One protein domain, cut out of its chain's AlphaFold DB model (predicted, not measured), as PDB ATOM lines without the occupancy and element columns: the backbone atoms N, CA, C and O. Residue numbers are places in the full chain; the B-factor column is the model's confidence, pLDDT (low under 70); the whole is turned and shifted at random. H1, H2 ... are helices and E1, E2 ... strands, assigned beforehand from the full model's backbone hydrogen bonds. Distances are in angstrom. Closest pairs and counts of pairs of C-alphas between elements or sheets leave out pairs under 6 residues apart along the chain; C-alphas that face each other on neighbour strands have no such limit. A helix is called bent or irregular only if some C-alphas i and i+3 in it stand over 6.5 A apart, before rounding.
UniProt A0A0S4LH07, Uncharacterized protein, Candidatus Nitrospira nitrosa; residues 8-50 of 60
ATOM      1  N   LEU A   8     -13.556  16.739 109.252       96.19
ATOM      2  CA  LEU A   8     -14.715  17.194 108.497       96.19
ATOM      3  C   LEU A   8     -14.840  18.706 108.663       96.19
ATOM      4  O   LEU A   8     -15.005  19.188 109.784       96.19
ATOM      5  N   ILE A   9     -14.797  19.441 107.555       96.94
ATOM      6  CA  ILE A   9     -14.866  20.905 107.538       96.94
ATOM      7  C   ILE A   9     -16.135  21.335 106.806       96.94
ATOM      8  O   ILE A   9     -16.456  20.819 105.734       96.94
ATOM      9  N   ASP A  10     -16.862  22.282 107.386       97.19
ATOM     10  CA  ASP A  10     -18.034  22.879 106.758       97.19
ATOM     11  C   ASP A  10     -17.607  23.879 105.671       97.19
ATOM     12  O   ASP A  10     -16.861  24.818 105.936       97.19
ATOM     13  N   ILE A  11     -18.089  23.695 104.440       96.69
ATOM     14  CA  ILE A  11     -17.684  24.502 103.272       96.69
ATOM     15  C   ILE A  11     -18.079  25.981 103.434       96.69
ATOM     16  O   ILE A  11     -17.421  26.869 102.888       96.69
ATOM     17  N   ASP A  12     -19.156  26.274 104.168       95.62
ATOM     18  CA  ASP A  12     -19.705  27.626 104.268       95.62
ATOM     19  C   ASP A  12     -19.089  28.447 105.412       95.62
ATOM     20  O   ASP A  12     -18.948  29.671 105.336       95.62
ATOM     21  N   THR A  13     -18.718  27.793 106.496       96.88
ATOM     22  CA  THR A  13     -18.169  28.451 107.686       96.88
ATOM     23  C   THR A  13     -16.673  28.227 107.824       96.88
ATOM     24  O   THR A  13     -16.025  28.954 108.572       96.88
ATOM     25  N   LEU A  14     -16.128  27.237 107.109       96.31
ATOM     26  CA  LEU A  14     -14.761  26.738 107.250       96.31
ATOM     27  C   LEU A  14     -14.439  26.300 108.686       96.31
ATOM     28  O   LEU A  14     -13.288  26.293 109.118       96.31
ATOM     29  N   SER A  15     -15.477  25.928 109.438       97.12
ATOM     30  CA  SER A  15     -15.352  25.401 110.791       97.12
ATOM     31  C   SER A  15     -15.151  23.886 110.761       97.12
ATOM     32  O   SER A  15     -15.698  23.187 109.905       97.12
ATOM     33  N   VAL A  16     -14.360  23.367 111.703       96.62
ATOM     34  CA  VAL A  16     -14.212  21.919 111.891       96.62
ATOM     35  C   VAL A  16     -15.465  21.393 112.588       96.62
ATOM     36  O   VAL A  16     -15.779  21.791 113.708       96.62
ATOM     37  N   VAL A  17     -16.173  20.486 111.921       97.00
ATOM     38  CA  VAL A  17     -17.386  19.823 112.422       97.00
ATOM     39  C   VAL A  17     -17.038  18.565 113.219       97.00
ATOM     40  O   VAL A  17     -17.712  18.235 114.195       97.00
ATOM     41  N   ARG A  18     -15.999  17.833 112.800       95.69
ATOM     42  CA  ARG A  18     -15.523  16.604 113.456       95.69
ATOM     43  C   ARG A  18     -14.048  16.376 113.155       95.69
ATOM     44  O   ARG A  18     -13.606  16.700 112.060       95.69
ATOM     45  N   GLY A  19     -13.356  15.719 114.080       94.06
ATOM     46  CA  GLY A  19     -11.984  15.273 113.883       94.06
ATOM     47  C   GLY A  19     -10.986  16.402 114.087       94.06
ATOM     48  O   GLY A  19     -11.339  17.474 114.586       94.06
ATOM     49  N   GLU A  20      -9.738  16.146 113.734       94.00
ATOM     50  CA  GLU A  20      -8.661  17.106 113.889       94.00
ATOM     51  C   GLU A  20      -7.594  16.905 112.821       94.00
ATOM     52  O   GLU A  20      -7.391  15.815 112.298       94.00
ATOM     53  N   LEU A  21      -6.920  18.002 112.495       94.75
ATOM     54  CA  LEU A  21      -5.727  17.999 111.669       94.75
ATOM     55  C   LEU A  21      -4.625  18.732 112.431       94.75
ATOM     56  O   LEU A  21      -4.914  19.713 113.132       94.75
ATOM     57  N   PRO A  22      -3.351  18.349 112.243       95.31
ATOM     58  CA  PRO A  22      -2.234  19.128 112.735       95.31
ATOM     59  C   PRO A  22      -2.367  20.574 112.266       95.31
ATOM     60  O   PRO A  22      -2.697  20.841 111.109       95.31
ATOM     61  N   ARG A  23      -2.053  21.524 113.150       94.50
ATOM     62  CA  ARG A  23      -2.267  22.965 112.924       94.50
ATOM     63  C   ARG A  23      -1.807  23.462 111.547       94.50
ATOM     64  O   ARG A  23      -2.468  24.309 110.956       94.50
ATOM     65  N   ARG A  24      -0.676  22.957 111.041       94.69
ATOM     66  CA  ARG A  24      -0.136  23.340 109.728       94.69
ATOM     67  C   ARG A  24      -0.967  22.784 108.566       94.69
ATOM     68  O   ARG A  24      -1.222  23.523 107.626       94.69
ATOM     69  N   ALA A  25      -1.410  21.530 108.652       94.69
ATOM     70  CA  ALA A  25      -2.274  20.919 107.645       94.69
ATOM     71  C   ALA A  25      -3.647  21.603 107.616       94.69
ATOM     72  O   ALA A  25      -4.115  21.978 106.546       94.69
ATOM     73  N   LEU A  26      -4.240  21.864 108.789       96.25
ATOM     74  CA  LEU A  26      -5.503  22.600 108.874       96.25
ATOM     75  C   LEU A  26      -5.384  23.988 108.233       96.25
ATOM     76  O   LEU A  26      -6.247  24.368 107.455       96.25
ATOM     77  N   ALA A  27      -4.304  24.726 108.511       96.50
ATOM     78  CA  ALA A  27      -4.088  26.042 107.911       96.50
ATOM     79  C   ALA A  27      -4.049  25.988 106.373       96.50
ATOM     80  O   ALA A  27      -4.724  26.789 105.734       96.50
ATOM     81  N   MET A  28      -3.337  25.015 105.791       96.75
ATOM     82  CA  MET A  28      -3.272  24.836 104.333       96.75
ATOM     83  C   MET A  28      -4.641  24.492 103.733       96.75
ATOM     84  O   MET A  28      -5.030  25.062 102.719       96.75
ATOM     85  N   VAL A  29      -5.395  23.591 104.370       96.25
ATOM     86  CA  VAL A  29      -6.738  23.213 103.903       96.25
ATOM     87  C   VAL A  29      -7.703  24.394 103.983       96.25
ATOM     88  O   VAL A  29      -8.485  24.598 103.059       96.25
ATOM     89  N   LEU A  30      -7.653  25.187 105.058       97.00
ATOM     90  CA  LEU A  30      -8.502  26.370 105.205       97.00
ATOM     91  C   LEU A  30      -8.156  27.447 104.176       97.00
ATOM     92  O   LEU A  30      -9.064  28.016 103.581       97.00
ATOM     93  N   GLU A  31      -6.870  27.706 103.934       97.88
ATOM     94  CA  GLU A  31      -6.423  28.649 102.903       97.88
ATOM     95  C   GLU A  31      -6.913  28.228 101.514       97.88
ATOM     96  O   GLU A  31      -7.559  29.009 100.811       97.88
ATOM     97  N   TRP A  32      -6.710  26.959 101.168       97.62
ATOM     98  CA  TRP A  32      -7.222  26.375  99.937       97.62
ATOM     99  C   TRP A  32      -8.753  26.478  99.835       97.62
ATOM    100  O   TRP A  32      -9.292  26.930  98.824       97.62
ATOM    101  N   ALA A  33      -9.476  26.138 100.902       97.25
ATOM    102  CA  ALA A  33     -10.933  26.191 100.916       97.25
ATOM    103  C   ALA A  33     -11.476  27.625 100.805       97.25
ATOM    104  O   ALA A  33     -12.540  27.819 100.219       97.25
ATOM    105  N   VAL A  34     -10.757  28.634 101.318       97.00
ATOM    106  CA  VAL A  34     -11.094  30.053 101.108       97.00
ATOM    107  C   VAL A  34     -10.977  30.418  99.630       97.00
ATOM    108  O   VAL A  34     -11.914  30.998  99.079       97.00
ATOM    109  N   LEU A  35      -9.857  30.068  98.989       97.31
ATOM    110  CA  LEU A  35      -9.600  30.396  97.582       97.31
ATOM    111  C   LEU A  35     -10.607  29.722  96.640       97.31
ATOM    112  O   LEU A  35     -11.088  30.353  95.699       97.31
ATOM    113  N   HIS A  36     -10.992  28.482  96.944       97.25
ATOM    114  CA  HIS A  36     -11.831  27.650  96.076       97.25
ATOM    115  C   HIS A  36     -13.267  27.462  96.581       97.25
ATOM    116  O   HIS A  36     -13.978  26.557  96.140       97.25
ATOM    117  N   ARG A  37     -13.751  28.320  97.489       96.19
ATOM    118  CA  ARG A  37     -15.056  28.133  98.150       96.19
ATOM    119  C   ARG A  37     -16.233  28.003  97.178       96.19
ATOM    120  O   ARG A  37     -17.146  27.209  97.396       96.19
ATOM    121  N   VAL A  38     -16.224  28.791  96.103       96.88
ATOM    122  CA  VAL A  38     -17.279  28.755  95.078       96.88
ATOM    123  C   VAL A  38     -17.255  27.430  94.310       96.88
ATOM    124  O   VAL A  38     -18.311  26.855  94.045       96.88
ATOM    125  N   GLU A  39     -16.064  26.927  93.989       97.88
ATOM    126  CA  GLU A  39     -15.872  25.648  93.299       97.88
ATOM    127  C   GLU A  39     -16.305  24.481  94.190       97.88
ATOM    128  O   GLU A  39     -17.136  23.678  93.771       97.88
ATOM    129  N   LEU A  40     -15.879  24.474  95.458       97.56
ATOM    130  CA  LEU A  40     -16.311  23.500  96.467       97.56
ATOM    131  C   LEU A  40     -17.833  23.443  96.604       97.56
ATOM    132  O   LEU A  40     -18.428  22.366  96.670       97.56
ATOM    133  N   ARG A  41     -18.491  24.607  96.623       97.12
ATOM    134  CA  ARG A  41     -19.952  24.671  96.709       97.12
ATOM    135  C   ARG A  41     -20.618  24.102  95.462       97.12
ATOM    136  O   ARG A  41     -21.606  23.380  95.579       97.12
ATOM    137  N   ARG A  42     -20.090  24.406  94.277       97.44
ATOM    138  CA  ARG A  42     -20.581  23.842  93.013       97.44
ATOM    139  C   ARG A  42     -20.417  22.324  92.985       97.44
ATOM    140  O   ARG A  42     -21.345  21.629  92.580       97.44
ATOM    141  N   ASP A  43     -19.277  21.820  93.431       97.50
ATOM    142  CA  ASP A  43     -18.986  20.389  93.481       97.50
ATOM    143  C   ASP A  43     -19.870  19.643  94.470       97.50
ATOM    144  O   ASP A  43     -20.363  18.557  94.159       97.50
ATOM    145  N   TRP A  44     -20.160  20.258  95.615       96.31
ATOM    146  CA  TRP A  44     -21.146  19.735  96.553       96.31
ATOM    147  C   TRP A  44     -22.528  19.584  95.906       96.31
ATOM    148  O   TRP A  44     -23.179  18.549  96.050       96.31
ATOM    149  N   GLU A  45     -22.969  20.587  95.145       97.25
ATOM    150  CA  GLU A  45     -24.241  20.522  94.422       97.25
ATOM    151  C   GLU A  45     -24.243  19.448  93.324       97.25
ATOM    152  O   GLU A  45     -25.226  18.716  93.172       97.25
ATOM    153  N   LEU A  46     -23.130  19.294  92.597       97.56
ATOM    154  CA  LEU A  46     -22.960  18.214  91.624       97.56
ATOM    155  C   LEU A  46     -23.089  16.849  92.303       97.56
ATOM    156  O   LEU A  46     -23.950  16.064  91.895       97.56
ATOM    157  N   ALA A  47     -22.327  16.612  93.372       96.31
ATOM    158  CA  ALA A  47     -22.359  15.366  94.134       96.31
ATOM    159  C   ALA A  47     -23.765  15.059  94.664       96.31
ATOM    160  O   ALA A  47     -24.267  13.946  94.494       96.31
ATOM    161  N   ARG A  48     -24.447  16.062  95.232       96.38
ATOM    162  CA  ARG A  48     -25.822  15.925  95.737       96.38
ATOM    163  C   ARG A  48     -26.824  15.570  94.637       96.38
ATOM    164  O   ARG A  48     -27.794  14.867  94.900       96.38
ATOM    165  N   SER A  49     -26.584  16.022  93.407       96.88
ATOM    166  CA  SER A  49     -27.393  15.676  92.231       96.88
ATOM    167  C   SER A  49     -27.006  14.344  91.567       96.88
ATOM    168  O   SER A  49     -27.525  14.021  90.499       96.88
ATOM    169  N   GLY A  50     -26.092  13.572  92.171       96.56
ATOM    170  CA  GLY A  50     -25.603  12.300  91.629       96.56
ATOM    171  C   GLY A  50     -24.609  12.457  90.476       96.56
ATOM    172  O   GLY A  50     -24.355  11.499  89.748       96.56
TER     173      GLY A  50
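AT A GLANCE: This is residues 8 to 50 of the 60 residues of an uncharacterized protein of Candidatus Nitrospira nitrosa (UniProt A0A0S4LH07). Two helices, H1 and H2, meet near their ends as an open L, and the stretch before them, residues 8 to 22, makes a loop on the inner side of that L. The two arms come close at the corner without clearly touching, and the free end of H2 sticks out with residues 45 to 50. The 43 printed residues hold one named strand and two named helices, in the order E1, H1, H2 along the chain, and the class is mostly helix. The whole is only just loose, close to compact, with a radius of gyration of the C-alphas of 11.1 A, and its outline is elongated, spanning 33 by 21 by 15 A.

HOW THE PARTS SIT: Start at Leu 8 and look at residues 8 to 9, which pair antiparallel with residues 16 to 18 of E1, the strand of residues 16 to 19. E1 pairs with no named strand. Go on to H1, residues 23 to 35, which is apart from E1. Next comes H2, residues 37 to 48, which is also apart from E1. H1 and H2 are close but not clearly touching, with 1 pair of C-alphas within 8 A. That closest pair is the C-alphas of Ala 33 and Leu 40, 7.5 A apart. The lines of the two helices are about perpendicular, at 86 degrees, and their centres are 17.6 A apart. In the backbones of H1 and H2, every O i to N i+4 pair is within hydrogen-bond range.

IN THESE COORDINATES: Find C-alpha 16 at (-14.212, 21.919, 111.891), where E1 begins; its four residues, Val 16 to Gly 19, run 7.3 A from first to last C-alpha. Then find C-alpha 23 at (-2.267, 22.965, 112.924); from there H1, the longest helix with 13 residues, runs 18.6 A to the C-alpha of Leu 35. H2 follows from Arg 37 to Arg 48, 12 residues over 16.5 A, and ends at C-alpha 48, at (-25.822, 15.925, 95.737). Neither helix is bent.

THE WHOLE: The two C-alphas farthest apart are those of Arg 23 and Ser 49, at 33.4 A, while the C-alphas of Leu 8 and Gly 50, the first and last printed residues, are 20.7 A apart. At the far end look for residues 45 to 50, of which 45 to 48 belong to H2; this stretch stands free. The printed part has no cut, and in the full chain of 60 residues it begins at residue 8 and ends at residue 50. The links from E1 to H1, with 3 residues, and from H1 to H2, with 1 residue, are tight, and no link is long. In the B-factor column the mean pLDDT of the printed part of this model is 96.5, and no printed residue is under 70.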